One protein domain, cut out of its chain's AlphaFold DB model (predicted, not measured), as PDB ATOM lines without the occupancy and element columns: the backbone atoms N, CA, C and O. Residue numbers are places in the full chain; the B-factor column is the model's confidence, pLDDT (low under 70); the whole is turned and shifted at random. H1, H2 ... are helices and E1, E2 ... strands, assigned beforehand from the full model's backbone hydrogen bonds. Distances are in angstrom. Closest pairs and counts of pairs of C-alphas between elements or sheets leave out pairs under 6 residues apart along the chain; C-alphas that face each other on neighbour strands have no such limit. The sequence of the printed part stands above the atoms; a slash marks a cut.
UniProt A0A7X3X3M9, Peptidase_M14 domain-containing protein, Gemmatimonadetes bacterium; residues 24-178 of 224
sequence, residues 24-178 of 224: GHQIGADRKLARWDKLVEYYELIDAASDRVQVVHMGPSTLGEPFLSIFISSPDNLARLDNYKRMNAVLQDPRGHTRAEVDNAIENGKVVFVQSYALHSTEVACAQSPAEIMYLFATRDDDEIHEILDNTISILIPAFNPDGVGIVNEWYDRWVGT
ATOM      1  N   GLY A  24     -15.252  29.958 -50.912       96.94
ATOM      2  CA  GLY A  24     -16.638  29.525 -51.119       96.94
ATOM      3  C   GLY A  24     -17.253  28.808 -49.912       96.94
ATOM      4  O   GLY A  24     -18.314  28.192 -50.029       96.94
ATOM      5  N   HIS A  25     -16.574  28.843 -48.767       96.12
ATOM      6  CA  HIS A  25     -17.042  28.347 -47.481       96.12
ATOM      7  C   HIS A  25     -16.274  29.039 -46.354       96.12
ATOM      8  O   HIS A  25     -15.120  29.431 -46.528       96.12
ATOM      9  N   GLN A  26     -16.880  29.127 -45.171       96.38
ATOM     10  CA  GLN A  26     -16.189  29.610 -43.980       96.38
ATOM     11  C   GLN A  26     -14.949  28.746 -43.680       96.38
ATOM     12  O   GLN A  26     -14.991  27.510 -43.777       96.38
ATOM     13  N   ILE A  27     -13.841  29.381 -43.299       95.25
ATOM     14  CA  ILE A  27     -12.655  28.668 -42.824       95.25
ATOM     15  C   ILE A  27     -13.002  27.881 -41.555       95.25
ATOM     16  O   ILE A  27     -13.576  28.414 -40.606       95.25
ATOM     17  N   GLY A  28     -12.659  26.590 -41.548       91.88
ATOM     18  CA  GLY A  28     -12.993  25.675 -40.455       91.88
ATOM     19  C   GLY A  28     -14.416  25.110 -40.501       91.88
ATOM     20  O   GLY A  28     -14.815  24.440 -39.552       91.88
ATOM     21  N   ALA A  29     -15.175  25.348 -41.580       94.19
ATOM     22  CA  ALA A  29     -16.468  24.703 -41.780       94.19
ATOM     23  C   ALA A  29     -16.348  23.169 -41.808       94.19
ATOM     24  O   ALA A  29     -15.385  22.606 -42.338       94.19
ATOM     25  N   ASP A  30     -17.368  22.494 -41.274       91.25
ATOM     26  CA  ASP A  30     -17.423  21.035 -41.225       91.25
ATOM     27  C   ASP A  30     -17.185  20.426 -42.607       91.25
ATOM     28  O   ASP A  30     -17.874  20.730 -43.585       91.25
ATOM     29  N   ARG A  31     -16.224  19.501 -42.664       91.38
ATOM     30  CA  ARG A  31     -15.855  18.755 -43.871       91.38
ATOM     31  C   ARG A  31     -15.357  19.598 -45.043       91.38
ATOM     32  O   ARG A  31     -15.444  19.169 -46.195       91.38
ATOM     33  N   LYS A  32     -14.831  20.791 -44.769       93.38
ATOM     34  CA  LYS A  32     -14.230  21.670 -45.772       93.38
ATOM     35  C   LYS A  32     -12.810  22.035 -45.362       93.38
ATOM     36  O   LYS A  32     -12.602  22.634 -44.312       93.38
ATOM     37  N   LEU A  33     -11.839  21.685 -46.201       94.12
ATOM     38  CA  LEU A  33     -10.447  22.092 -46.038       94.12
ATOM     39  C   LEU A  33     -10.020  22.904 -47.260       94.12
ATOM     40  O   LEU A  33     -10.095  22.411 -48.384       94.12
ATOM     41  N   ALA A  34      -9.532  24.123 -47.045       95.00
ATOM     42  CA  ALA A  34      -8.842  24.867 -48.085       95.00
ATOM     43  C   ALA A  34      -7.545  24.129 -48.433       95.00
ATOM     44  O   ALA A  34      -6.763  23.763 -47.548       95.00
ATOM     45  N   ARG A  35      -7.342  23.883 -49.725       94.81
ATOM     46  CA  ARG A  35      -6.128  23.254 -50.240       94.81
ATOM     47  C   ARG A  35      -4.945  24.217 -50.159       94.81
ATOM     48  O   ARG A  35      -5.125  25.434 -50.220       94.81
ATOM     49  N   TRP A  36      -3.739  23.666 -50.033       96.00
ATOM     50  CA  TRP A  36      -2.515  24.460 -49.927       96.00
ATOM     51  C   TRP A  36      -2.308  25.413 -51.112       96.00
ATOM     52  O   TRP A  36      -2.037  26.591 -50.901       96.00
ATOM     53  N   ASP A  37      -2.528  24.944 -52.340       96.38
ATOM     54  CA  ASP A  37      -2.466  25.758 -53.562       96.38
ATOM     55  C   ASP A  37      -3.383  26.995 -53.498       96.38
ATOM     56  O   ASP A  37      -2.948  28.114 -53.769       96.38
ATOM     57  N   LYS A  38      -4.632  26.820 -53.055       97.44
ATOM     58  CA  LYS A  38      -5.598  27.913 -52.875       97.44
ATOM     59  C   LYS A  38      -5.225  28.843 -51.722       97.44
ATOM     60  O   LYS A  38      -5.478  30.040 -51.818       97.44
ATOM     61  N   LEU A  39      -4.636  28.324 -50.643       97.69
ATOM     62  CA  LEU A  39      -4.127  29.153 -49.545       97.69
ATOM     63  C   LEU A  39      -2.980  30.049 -50.031       97.69
ATOM     64  O   LEU A  39      -3.001  31.247 -49.764       97.69
ATOM     65  N   VAL A  40      -2.028  29.495 -50.789       98.00
ATOM     66  CA  VAL A  40      -0.927  30.256 -51.404       98.00
ATOM     67  C   VAL A  40      -1.468  31.352 -52.324       98.00
ATOM     68  O   VAL A  40      -1.089  32.511 -52.159       98.00
ATOM     69  N   GLU A  41      -2.409  31.022 -53.215       98.19
ATOM     70  CA  GLU A  41      -3.050  31.997 -54.112       98.19
ATOM     71  C   GLU A  41      -3.721  33.142 -53.334       98.19
ATOM     72  O   GLU A  41      -3.608  34.310 -53.705       98.19
ATOM     73  N   TYR A  42      -4.386  32.828 -52.219       98.38
ATOM     74  CA  TYR A  42      -5.017  33.835 -51.370       98.38
ATOM     75  C   TYR A  42      -3.993  34.752 -50.685       98.38
ATOM     76  O   TYR A  42      -4.190  35.966 -50.615       98.38
ATOM     77  N   TYR A  43      -2.873  34.201 -50.212       98.25
ATOM     78  CA  TYR A  43      -1.800  34.994 -49.610       98.25
ATOM     79  C   TYR A  43      -1.146  35.938 -50.623       98.25
ATOM     80  O   TYR A  43      -0.904  37.101 -50.302       98.25
ATOM     81  N   GLU A  44      -0.905  35.467 -51.847       97.94
ATOM     82  CA  GLU A  44      -0.383  36.283 -52.950       97.94
ATOM     83  C   GLU A  44      -1.371  37.383 -53.365       97.94
ATOM     84  O   GLU A  44      -0.966  38.514 -53.640       97.94
ATOM     85  N   LEU A  45      -2.675  37.089 -53.351       98.00
ATOM     86  CA  LEU A  45      -3.719  38.086 -53.584       98.00
ATOM     87  C   LEU A  45      -3.672  39.194 -52.524       98.00
ATOM     88  O   LEU A  45      -3.693  40.375 -52.875       98.00
ATOM     89  N   ILE A  46      -3.591  38.828 -51.239       97.88
ATOM     90  CA  ILE A  46      -3.485  39.795 -50.137       97.88
ATOM     91  C   ILE A  46      -2.213  40.631 -50.274       97.88
ATOM     92  O   ILE A  46      -2.279  41.850 -50.124       97.88
ATOM     93  N   ASP A  47      -1.073  40.005 -50.578       97.62
ATOM     94  CA  ASP A  47       0.179  40.720 -50.823       97.62
ATOM     95  C   ASP A  47       0.011  41.751 -51.938       97.62
ATOM     96  O   ASP A  47       0.328  42.921 -51.754       97.62
ATOM     97  N   ALA A  48      -0.558  41.369 -53.081       96.94
ATOM     98  CA  ALA A  48      -0.754  42.288 -54.197       96.94
ATOM     99  C   ALA A  48      -1.658  43.489 -53.847       96.94
ATOM    100  O   ALA A  48      -1.457  44.580 -54.391       96.94
ATOM    101  N   ALA A  49      -2.630  43.300 -52.951       96.12
ATOM    102  CA  ALA A  49      -3.667  44.279 -52.631       96.12
ATOM    103  C   ALA A  49      -3.418  45.109 -51.353       96.12
ATOM    104  O   ALA A  49      -4.023  46.170 -51.209       96.12
ATOM    105  N   SER A  50      -2.547  44.673 -50.437       96.12
ATOM    106  CA  SER A  50      -2.281  45.346 -49.153       96.12
ATOM    107  C   SER A  50      -0.858  45.883 -49.080       96.12
ATOM    108  O   SER A  50       0.084  45.164 -49.369       96.12
ATOM    109  N   ASP A  51      -0.651  47.115 -48.626       96.12
ATOM    110  CA  ASP A  51       0.679  47.681 -48.335       96.12
ATOM    111  C   ASP A  51       1.252  47.259 -46.965       96.12
ATOM    112  O   ASP A  51       2.400  47.577 -46.649       96.12
ATOM    113  N   ARG A  52       0.474  46.511 -46.171       96.69
ATOM    114  CA  ARG A  52       0.832  46.008 -44.831       96.69
ATOM    115  C   ARG A  52       1.339  44.567 -44.833       96.69
ATOM    116  O   ARG A  52       1.751  44.060 -43.790       96.69
ATOM    117  N   VAL A  53       1.280  43.897 -45.982       97.81
ATOM    118  CA  VAL A  53       1.661  42.494 -46.154       97.81
ATOM    119  C   VAL A  53       2.743  42.388 -47.224       97.81
ATOM    120  O   VAL A  53       2.681  43.053 -48.262       97.81
ATOM    121  N   GLN A  54       3.746  41.560 -46.937       98.00
ATOM    122  CA  GLN A  54       4.805  41.180 -47.861       98.00
ATOM    123  C   GLN A  54       5.014  39.661 -47.822       98.00
ATOM    124  O   GLN A  54       5.556  39.130 -46.848       98.00
ATOM    125  N   VAL A  55       4.619  38.960 -48.884       98.38
ATOM    126  CA  VAL A  55       4.842  37.508 -49.027       98.38
ATOM    127  C   VAL A  55       6.211  37.243 -49.657       98.38
ATOM    128  O   VAL A  55       6.575  37.818 -50.680       98.38
ATOM    129  N   VAL A  56       6.997  36.359 -49.037       97.56
ATOM    130  CA  VAL A  56       8.320  35.938 -49.513       97.56
ATOM    131  C   VAL A  56       8.327  34.433 -49.745       97.56
ATOM    132  O   VAL A  56       8.124  33.645 -48.820       97.56
ATOM    133  N   HIS A  57       8.633  34.026 -50.977       96.88
ATOM    134  CA  HIS A  57       8.884  32.626 -51.307       96.88
ATOM    135  C   HIS A  57      10.291  32.241 -50.850       96.88
ATOM    136  O   HIS A  57      11.293  32.740 -51.363       96.88
ATOM    137  N   MET A  58      10.359  31.326 -49.890       95.00
ATOM    138  CA  MET A  58      11.601  30.809 -49.311       95.00
ATOM    139  C   MET A  58      12.228  29.691 -50.161       95.00
ATOM    140  O   MET A  58      13.301  29.190 -49.828       95.00
ATOM    141  N   GLY A  59      11.570  29.318 -51.261       93.19
ATOM    142  CA  GLY A  59      11.925  28.208 -52.139       93.19
ATOM    143  C   GLY A  59      10.873  27.094 -52.108       93.19
ATOM    144  O   GLY A  59       9.882  27.204 -51.385       93.19
ATOM    145  N   PRO A  60      11.058  26.042 -52.916       94.06
ATOM    146  CA  PRO A  60      10.222  24.854 -52.849       94.06
ATOM    147  C   PRO A  60      10.549  24.017 -51.604       94.06
ATOM    148  O   PRO A  60      11.690  23.981 -51.134       94.06
ATOM    149  N   SER A  61       9.544  23.315 -51.101       92.25
ATOM    150  CA  SER A  61       9.666  22.236 -50.123       92.25
ATOM    151  C   SER A  61      10.291  20.973 -50.744       92.25
ATOM    152  O   SER A  61      10.800  20.989 -51.866       92.25
ATOM    153  N   THR A  62      10.239  19.847 -50.025       89.38
ATOM    154  CA  THR A  62      10.834  18.588 -50.497       89.38
ATOM    155  C   THR A  62      10.104  18.047 -51.722       89.38
ATOM    156  O   THR A  62      10.754  17.557 -52.645       89.38
ATOM    157  N   LEU A  63       8.770  18.143 -51.741       90.06
ATOM    158  CA  LEU A  63       7.947  17.672 -52.860       90.06
ATOM    159  C   LEU A  63       7.608  18.777 -53.868       90.06
ATOM    160  O   LEU A  63       6.889  18.523 -54.830       90.06
ATOM    161  N   GLY A  64       8.183  19.971 -53.706       92.94
ATOM    162  CA  GLY A  64       8.043  21.070 -54.662       92.94
ATOM    163  C   GLY A  64       6.963  22.093 -54.319       92.94
ATOM    164  O   GLY A  64       6.803  23.054 -55.070       92.94
ATOM    165  N   GLU A  65       6.262  21.933 -53.197       94.50
ATOM    166  CA  GLU A  65       5.267  22.895 -52.729       94.50
ATOM    167  C   GLU A  65       5.906  24.243 -52.350       94.50
ATOM    168  O   GLU A  65       7.010  24.282 -51.795       94.50
ATOM    169  N   PRO A  66       5.234  25.381 -52.601       96.19
ATOM    170  CA  PRO A  66       5.736  26.685 -52.184       96.19
ATOM    171  C   PRO A  66       5.928  26.747 -50.665       96.19
ATOM    172  O   PRO A  66       4.998  26.470 -49.911       96.19
ATOM    173  N   PHE A  67       7.111  27.156 -50.202       95.81
ATOM    174  CA  PHE A  67       7.357  27.452 -48.792       95.81
ATOM    175  C   PHE A  67       7.415  28.968 -48.583       95.81
ATOM    176  O   PHE A  67       8.222  29.658 -49.210       95.81
ATOM    177  N   LEU A  68       6.545  29.498 -47.723       97.19
ATOM    178  CA  LEU A  68       6.318  30.939 -47.587       97.19
ATOM    179  C   LEU A  68       6.772  31.478 -46.228       97.19
ATOM    180  O   LEU A  68       6.587  30.843 -45.189       97.19
ATOM    181  N   SER A  69       7.287  32.703 -46.238       97.12
ATOM    182  CA  SER A  69       7.429  33.559 -45.063       97.12
ATOM    183  C   SER A  69       6.738  34.885 -45.345       97.12
ATOM    184  O   SER A  69       6.978  35.506 -46.375       97.12
ATOM    185  N   ILE A  70       5.855  35.307 -44.448       98.06
ATOM    186  CA  ILE A  70       4.968  36.447 -44.668       98.06
ATOM    187  C   ILE A  70       5.270  37.496 -43.611       98.06
ATOM    188  O   ILE A  70       5.139  37.238 -42.417       98.06
ATOM    189  N   PHE A  71       5.688  38.677 -44.048       98.19
ATOM    190  CA  PHE A  71       5.928  39.817 -43.175       98.19
ATOM    191  C   PHE A  71       4.673  40.680 -43.124       98.19
ATOM    192  O   PHE A  71       4.107  41.022 -44.160       98.19
ATOM    193  N   ILE A  72       4.249  41.027 -41.913       98.19
ATOM    194  CA  ILE A  72       3.068  41.845 -41.656       98.19
ATOM    195  C   ILE A  72       3.466  42.953 -40.681       98.19
ATOM    196  O   ILE A  72       3.951  42.673 -39.581       98.19
ATOM    197  N   SER A  73       3.325  44.207 -41.099       98.44
ATOM    198  CA  SER A  73       3.649  45.398 -40.300       98.44
ATOM    199  C   SER A  73       3.090  46.649 -40.984       98.44
ATOM    200  O   SER A  73       2.512  46.556 -42.066       98.44
ATOM    201  N   SER A  74       3.255  47.828 -40.383       98.12
ATOM    202  CA  SER A  74       2.888  49.069 -41.061       98.12
ATOM    203  C   SER A  74       3.757  49.317 -42.306       98.12
ATOM    204  O   SER A  74       4.912  48.870 -42.349       98.12
ATOM    205  N   PRO A  75       3.250  50.042 -43.324       97.81
ATOM    206  CA  PRO A  75       3.994  50.281 -44.565       97.81
ATOM    207  C   PRO A  75       5.364  50.931 -44.318       97.81
ATOM    208  O   PRO A  75       6.376  50.521 -44.889       97.81
ATOM    209  N   ASP A  76       5.427  51.876 -43.374       97.81
ATOM    210  CA  ASP A  76       6.662  52.542 -42.950       97.81
ATOM    211  C   ASP A  76       7.667  51.580 -42.305       97.81
ATOM    212  O   ASP A  76       8.888  51.761 -42.409       97.81
ATOM    213  N   ASN A  77       7.181  50.559 -41.599       98.06
ATOM    214  CA  ASN A  77       8.041  49.545 -41.011       98.06
ATOM    215  C   ASN A  77       8.581  48.586 -42.075       98.06
ATOM    216  O   ASN A  77       9.785  48.314 -42.083       98.06
ATOM    217  N   LEU A  78       7.728  48.133 -42.999       97.75
ATOM    218  CA  LEU A  78       8.126  47.251 -44.101       97.75
ATOM    219  C   LEU A  78       9.126  47.933 -45.045       97.75
ATOM    220  O   LEU A  78      10.133  47.327 -45.413       97.75
ATOM    221  N   ALA A  79       8.955  49.228 -45.326       97.69
ATOM    222  CA  ALA A  79       9.925  50.018 -46.089       97.69
ATOM    223  C   ALA A  79      11.322  50.077 -45.429       97.69
ATOM    224  O   ALA A  79      12.328  50.318 -46.097       97.69
ATOM    225  N   ARG A  80      11.402  49.843 -44.111       97.56
ATOM    226  CA  ARG A  80      12.638  49.846 -43.310       97.56
ATOM    227  C   ARG A  80      13.033  48.451 -42.815       97.56
ATOM    228  O   ARG A  80      13.894  48.345 -41.936       97.56
ATOM    229  N   LEU A  81      12.459  47.385 -43.375       96.25
ATOM    230  CA  LEU A  81      12.627  46.015 -42.884       96.25
ATOM    231  C   LEU A  81      14.101  45.594 -42.768       96.25
ATOM    232  O   LEU A  81      14.499  45.022 -41.755       96.25
ATOM    233  N   ASP A  82      14.947  45.941 -43.740       96.25
ATOM    234  CA  ASP A  82      16.380  45.615 -43.695       96.25
ATOM    235  C   ASP A  82      17.134  46.347 -42.576       96.25
ATOM    236  O   ASP A  82      18.080  45.809 -41.993       96.25
ATOM    237  N   ASN A  83      16.711  47.563 -42.221       97.00
ATOM    238  CA  ASN A  83      17.257  48.258 -41.060       97.00
ATOM    239  C   ASN A  83      16.875  47.538 -39.762       97.00
ATOM    240  O   ASN A  83      17.743  47.305 -38.919       97.00
ATOM    241  N   TYR A  84      15.615  47.119 -39.635       97.56
ATOM    242  CA  TYR A  84      15.160  46.360 -38.471       97.56
ATOM    243  C   TYR A  84      15.805  44.979 -38.375       97.56
ATOM    244  O   TYR A  84      16.174  44.570 -37.278       97.56
ATOM    245  N   LYS A  85      16.056  44.302 -39.499       95.50
ATOM    246  CA  LYS A  85      16.848  43.063 -39.541       95.50
ATOM    247  C   LYS A  85      18.246  43.259 -38.958       95.50
ATOM    248  O   LYS A  85      18.673  42.458 -38.130       95.50
ATOM    249  N   ARG A  86      18.946  44.332 -39.345       95.81
ATOM    250  CA  ARG A  86      20.277  44.652 -38.798       95.81
ATOM    251  C   ARG A  86      20.221  44.959 -37.304       95.81
ATOM    252  O   ARG A  86      21.028  44.419 -36.558       95.81
ATOM    253  N   MET A  87      19.269  45.781 -36.862       96.75
ATOM    254  CA  MET A  87      19.084  46.078 -35.434       96.75
ATOM    255  C   MET A  87      18.783  44.805 -34.635       96.75
ATOM    256  O   MET A  87      19.397  44.571 -33.601       96.75
ATOM    257  N   ASN A  88      17.904  43.940 -35.143       95.62
ATOM    258  CA  ASN A  88      17.584  42.667 -34.507       95.62
ATOM    259  C   ASN A  88      18.802  41.731 -34.434       95.62
ATOM    260  O   ASN A  88      18.986  41.063 -33.423       95.62
ATOM    261  N   ALA A  89      19.671  41.713 -35.451       94.44
ATOM    262  CA  ALA A  89      20.914  40.939 -35.415       94.44
ATOM    263  C   ALA A  89      21.878  41.432 -34.318       94.44
ATOM    264  O   ALA A  89      22.433  40.612 -33.589       94.44
ATOM    265  N   VAL A  90      22.007  42.756 -34.142       96.06
ATOM    266  CA  VAL A  90      22.780  43.358 -33.036       96.06
ATOM    267  C   VAL A  90      22.208  42.944 -31.678       96.06
ATOM    268  O   VAL A  90      22.960  42.625 -30.760       96.06
ATOM    269  N   LEU A  91      20.880  42.930 -31.532       94.50
ATOM    270  CA  LEU A  91      20.223  42.513 -30.286       94.50
ATOM    271  C   LEU A  91      20.351  41.006 -30.025       94.50
ATOM    272  O   LEU A  91      20.458  40.593 -28.871       94.50
ATOM    273  N   GLN A  92      20.341  40.185 -31.079       94.00
ATOM    274  CA  GLN A  92      20.483  38.732 -30.989       94.00
ATOM    275  C   GLN A  92      21.885  38.327 -30.519       94.00
ATOM    276  O   GLN A  92      22.013  37.428 -29.684       94.00
ATOM    277  N   ASP A  93      22.926  38.964 -31.057       95.12
ATOM    278  CA  ASP A  93      24.310  38.753 -30.637       95.12
ATOM    279  C   ASP A  93      25.040  40.098 -30.489       95.12
ATOM    280  O   ASP A  93      25.654  40.582 -31.438       95.12
ATOM    281  N   PRO A  94      25.018  40.714 -29.293       93.94
ATOM    282  CA  PRO A  94      25.637  42.022 -29.075       93.94
ATOM    283  C   PRO A  94      27.170  41.967 -29.009       93.94
ATOM    284  O   PRO A  94      27.825  43.003 -28.867       93.94
ATOM    285  N   ARG A  95      27.784  40.776 -29.066       94.75
ATOM    286  CA  ARG A  95      29.246  40.642 -29.018       94.75
ATOM    287  C   ARG A  95      29.850  41.211 -30.299       94.75
ATOM    288  O   ARG A  95      29.422  40.887 -31.396       94.75
ATOM    289  N   GLY A  96      30.886  42.032 -30.154       93.06
ATOM    290  CA  GLY A  96      31.531  42.693 -31.292       93.06
ATOM    291  C   GLY A  96      30.849  43.989 -31.744       93.06
ATOM    292  O   GLY A  96      31.387  44.654 -32.623       93.06
ATOM    293  N   HIS A  97      29.740  44.386 -31.109       96.12
ATOM    294  CA  HIS A  97      29.106  45.689 -31.304       96.12
ATOM    295  C   HIS A  97      29.475  46.673 -30.191       96.12
ATOM    296  O   HIS A  97      29.750  46.300 -29.044       96.12
ATOM    297  N   THR A  98      29.495  47.959 -30.528       97.19
ATOM    298  CA  THR A  98      29.705  49.039 -29.564       97.19
ATOM    299  C   THR A  98      28.474  49.227 -28.681       97.19
ATOM    300  O   THR A  98      27.345  48.920 -29.063       97.19
ATOM    301  N   ARG A  99      28.673  49.809 -27.492       96.00
ATOM    302  CA  ARG A  99      27.562  50.114 -26.583       96.00
ATOM    303  C   ARG A  99      26.512  51.028 -27.231       96.00
ATOM    304  O   ARG A  99      25.325  50.785 -27.065       96.00
ATOM    305  N   ALA A 100      26.957  52.015 -28.008       97.25
ATOM    306  CA  ALA A 100      26.079  52.945 -28.711       97.25
ATOM    307  C   ALA A 100      25.209  52.253 -29.775       97.25
ATOM    308  O   ALA A 100      24.032  52.577 -29.900       97.25
ATOM    309  N   GLU A 101      25.752  51.281 -30.517       96.25
ATOM    310  CA  GLU A 101      24.972  50.500 -31.490       96.25
ATOM    311  C   GLU A 101      23.888  49.660 -30.809       96.25
ATOM    312  O   GLU A 101      22.759  49.607 -31.296       96.25
ATOM    313  N   VAL A 102      24.221  49.043 -29.670       97.31
ATOM    314  CA  VAL A 102      23.273  48.247 -28.881       97.31
ATOM    315  C   VAL A 102      22.174  49.135 -28.294       97.31
ATOM    316  O   VAL A 102      20.998  48.820 -28.463       97.31
ATOM    317  N   ASP A 103      22.526  50.255 -27.658       97.62
ATOM    318  CA  ASP A 103      21.542  51.178 -27.076       97.62
ATOM    319  C   ASP A 103      20.619  51.756 -28.174       97.62
ATOM    320  O   ASP A 103      19.397  51.753 -28.022       97.62
ATOM    321  N   ASN A 104      21.168  52.114 -29.343       96.94
ATOM    322  CA  ASN A 104      20.374  52.543 -30.497       96.94
ATOM    323  C   ASN A 104      19.401  51.457 -30.992       96.94
ATOM    324  O   ASN A 104      18.265  51.775 -31.345       96.94
ATOM    325  N   ALA A 105      19.823  50.189 -31.029       96.31
ATOM    326  CA  ALA A 105      18.957  49.078 -31.422       96.31
ATOM    327  C   ALA A 105      17.849  48.804 -30.389       96.31
ATOM    328  O   ALA A 105      16.743  48.440 -30.777       96.31
ATOM    329  N   ILE A 106      18.109  49.019 -29.094       96.12
ATOM    330  CA  ILE A 106      17.103  48.907 -28.023       96.12
ATOM    331  C   ILE A 106      16.054  50.019 -28.130       96.12
ATOM    332  O   ILE A 106      14.868  49.772 -27.912       96.12
ATOM    333  N   GLU A 107      16.480  51.246 -28.427       96.25
ATOM    334  CA  GLU A 107      15.586  52.406 -28.495       96.25
ATOM    335  C   GLU A 107      14.753  52.440 -29.777       96.25
ATOM    336  O   GLU A 107      13.577  52.794 -29.729       96.25
ATOM    337  N   ASN A 108      15.349  52.059 -30.910       95.75
ATOM    338  CA  ASN A 108      14.740  52.220 -32.233       95.75
ATOM    339  C   ASN A 108      14.303  50.899 -32.880       95.75
ATOM    340  O   ASN A 108      13.719  50.921 -33.964       95.75
ATOM    341  N   GLY A 109      14.596  49.756 -32.258       94.88
ATOM    342  CA  GLY A 109      14.157  48.446 -32.725       94.88
ATOM    343  C   GLY A 109      12.640  48.262 -32.643       94.88
ATOM    344  O   GLY A 109      11.928  49.000 -31.962       94.88
ATOM    345  N   LYS A 110      12.142  47.242 -33.343       96.06
ATOM    346  CA  LYS A 110      10.743  46.802 -33.279       96.06
ATOM    347  C   LYS A 110      10.659  45.434 -32.628       96.06
ATOM    348  O   LYS A 110      11.604  44.647 -32.705       96.06
ATOM    349  N   VAL A 111       9.520  45.143 -32.008       95.38
ATOM    350  CA  VAL A 111       9.237  43.790 -31.525       95.38
ATOM    351  C   VAL A 111       9.016  42.895 -32.740       95.38
ATOM    352  O   VAL A 111       8.157  43.181 -33.570       95.38
ATOM    353  N   VAL A 112       9.795  41.821 -32.848       95.62
ATOM    354  CA  VAL A 112       9.629  40.813 -33.899       95.62
ATOM    355  C   VAL A 112       8.871  39.628 -33.315       95.62
ATOM    356  O   VAL A 112       9.314  39.037 -32.330       95.62
ATOM    357  N   PHE A 113       7.735  39.276 -33.915       93.50
ATOM    358  CA  PHE A 113       6.903  38.156 -33.476       93.50
ATOM    359  C   PHE A 113       6.810  37.107 -34.580       93.50
ATOM    360  O   PHE A 113       6.340  37.403 -35.672       93.50
ATOM    361  N   VAL A 114       7.268  35.884 -34.305       95.06
ATOM    362  CA  VAL A 114       7.260  34.789 -35.285       95.06
ATOM    363  C   VAL A 114       6.155  33.799 -34.945       95.06
ATOM    364  O   VAL A 114       6.132  33.257 -33.842       95.06
ATOM    365  N   GLN A 115       5.274  33.541 -35.908       94.06
ATOM    366  CA  GLN A 115       4.178  32.582 -35.798       94.06
ATOM    367  C   GLN A 115       4.393  31.452 -36.798       94.06
ATOM    368  O   GLN A 115       4.472  31.672 -38.006       94.06
ATOM    369  N   SER A 116       4.508  30.238 -36.276       92.06
ATOM    370  CA  SER A 116       4.742  29.018 -37.041       92.06
ATOM    371  C   SER A 116       3.498  28.142 -37.026       92.06
ATOM    372  O   SER A 116       3.057  27.751 -35.946       92.06
ATOM    373  N   TYR A 117       2.987  27.796 -38.203       93.69
ATOM    374  CA  TYR A 117       1.796  26.966 -38.355       93.69
ATOM    375  C   TYR A 117       2.104  25.651 -39.071       93.69
ATOM    376  O   TYR A 117       3.132  25.507 -39.735       93.69
ATOM    377  N   ALA A 118       1.193  24.691 -38.910       90.94
ATOM    378  CA  ALA A 118       1.145  23.406 -39.599       90.94
ATOM    379  C   ALA A 118       2.503  22.694 -39.692       90.94
ATOM    380  O   ALA A 118       2.914  22.239 -40.760       90.94
ATOM    381  N   LEU A 119       3.208  22.604 -38.559       88.12
ATOM    382  CA  LEU A 119       4.348  21.700 -38.459       88.12
ATOM    383  C   LEU A 119       3.860  20.252 -38.595       88.12
ATOM    384  O   LEU A 119       4.381  19.499 -39.412       88.12
ATOM    385  N   HIS A 120       2.803  19.902 -37.857       85.31
ATOM    386  CA  HIS A 120       2.062  18.661 -38.043       85.31
ATOM    387  C   HIS A 120       0.868  18.894 -38.961       85.31
ATOM    388  O   HIS A 120      -0.147  19.458 -38.560       85.31
ATOM    389  N   SER A 121       0.957  18.416 -40.196       84.81
ATOM    390  CA  SER A 121      -0.066  18.665 -41.214       84.81
ATOM    391  C   SER A 121      -1.422  18.018 -40.913       84.81
ATOM    392  O   SER A 121      -2.442  18.448 -41.441       84.81
ATOM    393  N   THR A 122      -1.463  17.011 -40.032       83.88
ATOM    394  CA  THR A 122      -2.719  16.405 -39.558       83.88
ATOM    395  C   THR A 122      -3.490  17.292 -38.576       83.88
ATOM    396  O   THR A 122      -4.662  17.032 -38.316       83.88
ATOM    397  N   GLU A 123      -2.868  18.338 -38.024       86.25
ATOM    398  CA  GLU A 123      -3.536  19.365 -37.214       86.25
ATOM    399  C   GLU A 123      -4.180  20.407 -38.139       86.25
ATOM    400  O   GLU A 123      -3.759  21.562 -38.211       86.25
ATOM    401  N   VAL A 124      -5.196  19.976 -38.891       88.69
ATOM    402  CA  VAL A 124      -5.709  20.702 -40.066       88.69
ATOM    403  C   VAL A 124      -6.088  22.156 -39.781       88.69
ATOM    404  O   VAL A 124      -5.779  23.019 -40.593       88.69
ATOM    405  N   ALA A 125      -6.652  22.469 -38.610       89.50
ATOM    406  CA  ALA A 125      -7.025  23.838 -38.239       89.50
ATOM    407  C   ALA A 125      -5.839  24.821 -38.292       89.50
ATOM    408  O   ALA A 125      -6.009  25.995 -38.627       89.50
ATOM    409  N   CYS A 126      -4.629  24.332 -38.012       90.81
ATOM    410  CA  CYS A 126      -3.418  25.137 -37.964       90.81
ATOM    411  C   CYS A 126      -3.057  25.706 -39.344       90.81
ATOM    412  O   CYS A 126      -2.727  26.881 -39.433       90.81
ATOM    413  N   ALA A 127      -3.201  24.921 -40.419       91.75
ATOM    414  CA  ALA A 127      -2.929  25.374 -41.790       91.75
ATOM    415  C   ALA A 127      -4.014  26.315 -42.346       91.75
ATOM    416  O   ALA A 127      -3.759  27.070 -43.278       91.75
ATOM    417  N   GLN A 128      -5.225  26.255 -41.786       94.69
ATOM    418  CA  GLN A 128      -6.391  27.001 -42.266       94.69
ATOM    419  C   GLN A 128      -6.485  28.396 -41.630       94.69
ATOM    420  O   GLN A 128      -6.791  29.377 -42.303       94.69
ATOM    421  N   SER A 129      -6.183  28.494 -40.330       94.50
ATOM    422  CA  SER A 129      -6.291  29.740 -39.557       94.50
ATOM    423  C   SER A 129      -5.506  30.953 -40.093       94.50
ATOM    424  O   SER A 129      -6.004  32.071 -39.927       94.50
ATOM    425  N   PRO A 130      -4.339  30.816 -40.762       96.25
ATOM    426  CA  PRO A 130      -3.590  31.978 -41.219       96.25
ATOM    427  C   PRO A 130      -4.313  32.802 -42.287       96.25
ATOM    428  O   PRO A 130      -4.072  34.003 -42.360       96.25
ATOM    429  N   ALA A 131      -5.222  32.207 -43.068       96.81
ATOM    430  CA  ALA A 131      -6.026  32.935 -44.052       96.81
ATOM    431  C   ALA A 131      -6.898  34.017 -43.398       96.81
ATOM    432  O   ALA A 131      -6.915  35.160 -43.853       96.81
ATOM    433  N   GLU A 132      -7.553  33.681 -42.286       96.69
ATOM    434  CA  GLU A 132      -8.344  34.631 -41.496       96.69
ATOM    435  C   GLU A 132      -7.451  35.698 -40.859       96.69
ATOM    436  O   GLU A 132      -7.722  36.894 -40.953       96.69
ATOM    437  N   ILE A 133      -6.335  35.279 -40.256       95.38
ATOM    438  CA  ILE A 133      -5.399  36.195 -39.594       95.38
ATOM    439  C   ILE A 133      -4.853  37.216 -40.597       95.38
ATOM    440  O   ILE A 133      -4.896  38.419 -40.339       95.38
ATOM    441  N   MET A 134      -4.381  36.759 -41.757       95.50
ATOM    442  CA  MET A 134      -3.853  37.640 -42.797       95.50
ATOM    443  C   MET A 134      -4.899  38.613 -43.323       95.50
ATOM    444  O   MET A 134      -4.592  39.793 -43.478       95.50
ATOM    445  N   TYR A 135      -6.129  38.144 -43.548       97.50
ATOM    446  CA  TYR A 135      -7.228  39.011 -43.957       97.50
ATOM    447  C   TYR A 135      -7.469  40.128 -42.936       97.50
ATOM    448  O   TYR A 135      -7.532  41.300 -43.310       97.50
ATOM    449  N   LEU A 136      -7.528  39.795 -41.642       96.62
ATOM    450  CA  LEU A 136      -7.743  40.779 -40.578       96.62
ATOM    451  C   LEU A 136      -6.617  41.815 -40.513       96.62
ATOM    452  O   LEU A 136      -6.900  43.007 -40.446       96.62
ATOM    453  N   PHE A 137      -5.352  41.394 -40.576       96.25
ATOM    454  CA  PHE A 137      -4.219  42.327 -40.578       96.25
ATOM    455  C   PHE A 137      -4.190  43.236 -41.816       96.25
ATOM    456  O   PHE A 137      -3.770  44.392 -41.728       96.25
ATOM    457  N   ALA A 138      -4.635  42.724 -42.962       96.88
ATOM    458  CA  ALA A 138      -4.645  43.468 -44.213       96.88
ATOM    459  C   ALA A 138      -5.814  44.459 -44.326       96.88
ATOM    460  O   ALA A 138      -5.664  45.473 -45.005       96.88
ATOM    461  N   THR A 139      -6.957  44.173 -43.691       96.44
ATOM    462  CA  THR A 139      -8.220  44.901 -43.933       96.44
ATOM    463  C   THR A 139      -8.776  45.670 -42.741       96.44
ATOM    464  O   THR A 139      -9.520  46.626 -42.958       96.44
ATOM    465  N   ARG A 140      -8.444  45.300 -41.494       96.25
ATOM    466  CA  ARG A 140      -8.900  46.060 -40.319       96.25
ATOM    467  C   ARG A 140      -8.342  47.484 -40.356       96.25
ATOM    468  O   ARG A 140      -7.204  47.714 -40.766       96.25
ATOM    469  N   ASP A 141      -9.146  48.431 -39.888       95.25
ATOM    470  CA  ASP A 141      -8.820  49.860 -39.876       95.25
ATOM    471  C   ASP A 141      -9.313  50.512 -38.578       95.25
ATOM    472  O   ASP A 141     -10.166  51.394 -38.560       95.25
ATOM    473  N   ASP A 142      -8.816  49.992 -37.461       97.50
ATOM    474  CA  ASP A 142      -9.118  50.455 -36.109       97.50
ATOM    475  C   ASP A 142      -7.830  50.795 -35.349       97.50
ATOM    476  O   ASP A 142      -6.742  50.335 -35.698       97.50
ATOM    477  N   ASP A 143      -7.940  51.619 -34.306       97.94
ATOM    478  CA  ASP A 143      -6.772  52.115 -33.564       97.94
ATOM    479  C   ASP A 143      -5.911  50.977 -32.987       97.94
ATOM    480  O   ASP A 143      -4.686  51.094 -32.931       97.94
ATOM    481  N   GLU A 144      -6.530  49.852 -32.607       97.62
ATOM    482  CA  GLU A 144      -5.828  48.683 -32.069       97.62
ATOM    483  C   GLU A 144      -4.933  48.032 -33.133       97.62
ATOM    484  O   GLU A 144      -3.751  47.789 -32.873       97.62
ATOM    485  N   ILE A 145      -5.448  47.768 -34.342       97.38
ATOM    486  CA  ILE A 145      -4.620  47.155 -35.392       97.38
ATOM    487  C   ILE A 145      -3.498  48.094 -35.852       97.38
ATOM    488  O   ILE A 145      -2.386  47.626 -36.102       97.38
ATOM    489  N   HIS A 146      -3.748  49.408 -35.898       97.00
ATOM    490  CA  HIS A 146      -2.721  50.405 -36.221       97.00
ATOM    491  C   HIS A 146      -1.597  50.404 -35.187       97.00
ATOM    492  O   HIS A 146      -0.425  50.306 -35.554       97.00
ATOM    493  N   GLU A 147      -1.932  50.403 -33.893       97.75
ATOM    494  CA  GLU A 147      -0.939  50.330 -32.817       97.75
ATOM    495  C   GLU A 147      -0.097  49.045 -32.901       97.75
ATOM    496  O   GLU A 147       1.130  49.090 -32.742       97.75
ATOM    497  N   ILE A 148      -0.728  47.901 -33.188       97.38
ATOM    498  CA  ILE A 148      -0.028  46.621 -33.362       97.38
ATOM    499  C   ILE A 148       0.941  46.693 -34.552       97.38
ATOM    500  O   ILE A 148       2.119  46.347 -34.409       97.38
ATOM    501  N   LEU A 149       0.474  47.147 -35.717       97.50
ATOM    502  CA  LEU A 149       1.263  47.210 -36.951       97.50
ATOM    503  C   LEU A 149       2.434  48.198 -36.851       97.50
ATOM    504  O   LEU A 149       3.522  47.916 -37.358       97.50
ATOM    505  N   ASP A 150       2.247  49.321 -36.160       97.56
ATOM    506  CA  ASP A 150       3.285  50.341 -36.001       97.56
ATOM    507  C   ASP A 150       4.400  49.920 -35.047       97.56
ATOM    508  O   ASP A 150       5.553  50.343 -35.207       97.56
ATOM    509  N   ASN A 151       4.104  49.064 -34.070       97.06
ATOM    510  CA  ASN A 151       5.062  48.667 -33.038       97.06
ATOM    511  C   ASN A 151       5.690  47.287 -33.259       97.06
ATOM    512  O   ASN A 151       6.725  46.986 -32.649       97.06
ATOM    513  N   THR A 152       5.117  46.466 -34.141       97.81
ATOM    514  CA  THR A 152       5.549  45.079 -34.340       97.81
ATOM    515  C   THR A 152       5.868  44.759 -35.795       97.81
ATOM    516  O   THR A 152       5.301  45.329 -36.722       97.81
ATOM    517  N   ILE A 153       6.790  43.817 -35.995       98.12
ATOM    518  CA  ILE A 153       7.008  43.130 -37.269       98.12
ATOM    519  C   ILE A 153       6.627  41.672 -37.040       98.12
ATOM    520  O   ILE A 153       7.352  40.918 -36.384       98.12
ATOM    521  N   SER A 154       5.469  41.284 -37.556       97.56
ATOM    522  CA  SER A 154       4.979  39.914 -37.501       97.56
ATOM    523  C   SER A 154       5.548  39.121 -38.677       97.56
ATOM    524  O   SER A 154       5.491  39.568 -39.820       97.56
ATOM    525  N   ILE A 155       6.114  37.950 -38.395       97.62
ATOM    526  CA  ILE A 155       6.583  36.982 -39.386       97.62
ATOM    527  C   ILE A 155       5.706  35.745 -39.256       97.62
ATOM    528  O   ILE A 155       5.801  35.007 -38.275       97.62
ATOM    529  N   LEU A 156       4.857  35.513 -40.245       97.31
ATOM    530  CA  LEU A 156       3.951  34.382 -40.296       97.31
ATOM    531  C   LEU A 156       4.489  33.338 -41.278       97.31
ATOM    532  O   LEU A 156       4.809  33.646 -42.424       97.31
ATOM    533  N   ILE A 157       4.603  32.094 -40.822       97.19
ATOM    534  CA  ILE A 157       4.951  30.935 -41.649       97.19
ATOM    535  C   ILE A 157       3.709  30.036 -41.673       97.19
ATOM    536  O   ILE A 157       3.478  29.312 -40.700       97.19
ATOM    537  N   PRO A 158       2.885  30.112 -42.737       95.75
ATOM    538  CA  PRO A 158       1.540  29.530 -42.741       95.75
ATOM    539  C   PRO A 158       1.536  27.998 -42.786       95.75
ATOM    540  O   PRO A 158       0.576  27.375 -42.340       95.75
ATOM    541  N   ALA A 159       2.617  27.385 -43.268       94.50
ATOM    542  CA  ALA A 159       2.868  25.963 -43.092       94.50
ATOM    543  C   ALA A 159       4.371  25.686 -43.062       94.50
ATOM    544  O   ALA A 159       5.068  25.940 -44.040       94.50
ATOM    545  N   PHE A 160       4.866  25.136 -41.952       91.56
ATOM    546  CA  PHE A 160       6.223  24.584 -41.862       91.56
ATOM    547  C   PHE A 160       6.381  23.281 -42.648       91.56
ATOM    548  O   PHE A 160       7.494  22.933 -43.038       91.56
ATOM    549  N   ASN A 161       5.276  22.575 -42.887       92.00
ATOM    550  CA  ASN A 161       5.239  21.362 -43.687       92.00
ATOM    551  C   ASN A 161       4.163  21.453 -44.788       92.00
ATOM    552  O   ASN A 161       3.113  20.811 -44.667       92.00
ATOM    553  N   PRO A 162       4.393  22.259 -45.844       93.62
ATOM    554  CA  PRO A 162       3.424  22.435 -46.927       93.62
ATOM    555  C   PRO A 162       3.169  21.131 -47.704       93.62
ATOM    556  O   PRO A 162       2.022  20.848 -48.035       93.62
ATOM    557  N   ASP A 163       4.194  20.286 -47.874       92.31
ATOM    558  CA  ASP A 163       4.078  18.946 -48.480       92.31
ATOM    559  C   ASP A 163       3.013  18.107 -47.770       92.31
ATOM    560  O   ASP A 163       2.092  17.561 -48.378       92.31
ATOM    561  N   GLY A 164       3.122  18.026 -46.444       90.88
ATOM    562  CA  GLY A 164       2.182  17.261 -45.649       90.88
ATOM    563  C   GLY A 164       0.777  17.857 -45.641       90.88
ATOM    564  O   GLY A 164      -0.189  17.100 -45.548       90.88
ATOM    565  N   VAL A 165       0.641  19.188 -45.735       92.38
ATOM    566  CA  VAL A 165      -0.674  19.844 -45.844       92.38
ATOM    567  C   VAL A 165      -1.338  19.417 -47.152       92.38
ATOM    568  O   VAL A 165      -2.468  18.935 -47.108       92.38
ATOM    569  N   GLY A 166      -0.609  19.458 -48.273       91.81
ATOM    570  CA  GLY A 166      -1.075  18.953 -49.567       91.81
ATOM    571  C   GLY A 166      -1.543  17.494 -49.502       91.81
ATOM    572  O   GLY A 166      -2.680  17.198 -49.865       91.81
ATOM    573  N   ILE A 167      -0.725  16.599 -48.937       91.94
ATOM    574  CA  ILE A 167      -1.070  15.172 -48.769       91.94
ATOM    575  C   ILE A 167      -2.350  14.992 -47.939       91.94
ATOM    576  O   ILE A 167      -3.222  14.196 -48.297       91.94
ATOM    577  N   VAL A 168      -2.483  15.713 -46.820       91.75
ATOM    578  CA  VAL A 168      -3.666  15.619 -45.950       91.75
ATOM    579  C   VAL A 168      -4.911  16.161 -46.653       91.75
ATOM    580  O   VAL A 168      -5.961  15.522 -46.572       91.75
ATOM    581  N   ASN A 169      -4.802  17.284 -47.370       91.75
ATOM    582  CA  ASN A 169      -5.898  17.830 -48.169       91.75
ATOM    583  C   ASN A 169      -6.369  16.826 -49.232       91.75
ATOM    584  O   ASN A 169      -7.557  16.522 -49.299       91.75
ATOM    585  N   GLU A 170      -5.450  16.265 -50.023       91.50
ATOM    586  CA  GLU A 170      -5.784  15.310 -51.087       91.50
ATOM    587  C   GLU A 170      -6.391  14.011 -50.558       91.50
ATOM    588  O   GLU A 170      -7.321  13.461 -51.157       91.50
ATOM    589  N   TRP A 171      -5.876  13.514 -49.433       91.81
ATOM    590  CA  TRP A 171      -6.450  12.358 -48.762       91.81
ATOM    591  C   TRP A 171      -7.873  12.650 -48.284       91.81
ATOM    592  O   TRP A 171      -8.780  11.860 -48.544       91.81
ATOM    593  N   TYR A 172      -8.086  13.788 -47.623       92.38
ATOM    594  CA  TYR A 172      -9.399  14.145 -47.100       92.38
ATOM    595  C   TYR A 172     -10.429  14.343 -48.220       92.38
ATOM    596  O   TYR A 172     -11.504  13.745 -48.163       92.38
ATOM    597  N   ASP A 173     -10.079  15.077 -49.281       91.44
ATOM    598  CA  ASP A 173     -10.948  15.307 -50.445       91.44
ATOM    599  C   ASP A 173     -11.390  13.994 -51.111       91.44
ATOM    600  O   ASP A 173     -12.511  13.886 -51.612       91.44
ATOM    601  N   ARG A 174     -10.527  12.970 -51.104       92.56
ATOM    602  CA  ARG A 174     -10.826  11.650 -51.680       92.56
ATOM    603  C   ARG A 174     -11.825  10.843 -50.852       92.56
ATOM    604  O   ARG A 174     -12.589  10.068 -51.423       92.56
ATOM    605  N   TRP A 175     -11.781  10.972 -49.527       92.69
ATOM    606  CA  TRP A 175     -12.461  10.050 -48.610       92.69
ATOM    607  C   TRP A 175     -13.555  10.683 -47.758       92.69
ATOM    608  O   TRP A 175     -14.242   9.961 -47.030       92.69
ATOM    609  N   VAL A 176     -13.747  11.998 -47.834       92.19
ATOM    610  CA  VAL A 176     -14.855  12.685 -47.168       92.19
ATOM    611  C   VAL A 176     -16.196  12.029 -47.525       92.19
ATOM    612  O   VAL A 176     -16.479  11.735 -48.687       92.19
ATOM    613  N   GLY A 177     -17.026  11.745 -46.517       91.69
ATOM    614  CA  GLY A 177     -18.297  11.036 -46.690       91.69
ATOM    615  C   GLY A 177     -18.192   9.508 -46.789       91.69
ATOM    616  O   GLY A 177     -19.208   8.853 -47.017       91.69
ATOM    617  N   THR A 178     -17.002   8.926 -46.608       93.88
ATOM    618  CA  THR A 178     -16.781   7.467 -46.576       93.88
ATOM    619  C   THR A 178     -16.390   6.983 -45.175       93.88
ATOM    620  O   THR A 178     -16.188   7.779 -44.260       93.88
TER     621      THR A 178
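Overview. This is residues 24 to 178 of the 224 residues of the protein "Peptidase_M14 domain-containing protein" of Gemmatimonadetes bacterium (UniProt A0A7X3X3M9). A twisted wall of four strands has two helices, H1 and H5, side by side over one face, while its other face is bare. The helix pair H3 and H4 extends this body at one end and H7 extends it at the opposite end; the short H2 and H6 lie at the end nearer H3. The printed part has 155 residues with seven named helices and four named strands, in the order H1 E1 E2 H2 H3 H4 E3 H5 H6 E4 H7, in class mixed. The sheet runs E1 E2 E4 E3 and is mixed. The whole is only just compact, close to loose, with a radius of gyration of the C-alphas of 18.0 A, and spans 65 by 36 by 22 A.

Arrangement. Start at residues 24 to 35, which hold no named element, and come to H1, residues 36 to 49. Next, E1, residues 53 to 60, and E2, residues 66 to 72, form an antiparallel hairpin; look at N 56 and O 69, within hydrogen-bond range at 2.8 A. H1 is on the sheet, at a height of 8.3 A; its closest C-alphas to E1 are those of Asp 47 and Val 53, 5.2 A apart. H2, residues 75 to 78, and H3, residues 81 to 92, only graze the sheet. With residues 87 to 91 alone H3 touches H4, residues 99 to 108, at a steep tilt of 53 degrees, opposite ways; their closest C-alphas, of Met 87 and Ala 105, are 5.0 A apart. E3, residues 111 to 116, H5, residues 124 to 139, H6, residues 143 to 151, and E4, residues 152 to 157, make a strand-helix-strand unit, two parallel neighbour strands with helices between, its crossover right-handed. Find N 155 and O 113 at 2.8 A, and, between antiparallel E2 and E4, N 72 and O 154 at 2.8 A. H5 is on the same face as H1, giving two layers, helices over one face of a sheet; it touches H1 at a shallow tilt of 10 degrees, the same way, with the C-alphas of Leu 39 and Ala 131 closest at 6.9 A. H6 only grazes the sheet, as does H7, residues 162 to 175. H7 touches residue 36 of H1 alone, the C-alphas of Trp 36 and Gly 166 being closest at 5.7 A. Every O i to N i+4 pair is within hydrogen-bond range in H1, H3, H4, H6 and H7, against 9 of 12 in H5; H2 is too short for one.

Along the chain. Find C-alpha 36 at (-2.515, 24.460, -49.927); from there H1 runs 20.0 A. E1 measures 20.7 A and H5 24.6 A. H7 runs 20.2 A to C-alpha 175 at (-12.461, 10.050, -48.610).

Size, cuts and confidence. The C-alphas farthest apart, of Ala 100 and Thr 178, are 65.0 A apart. The printed part has no cut, no link is long, and no printed residue is under 70 in pLDDT.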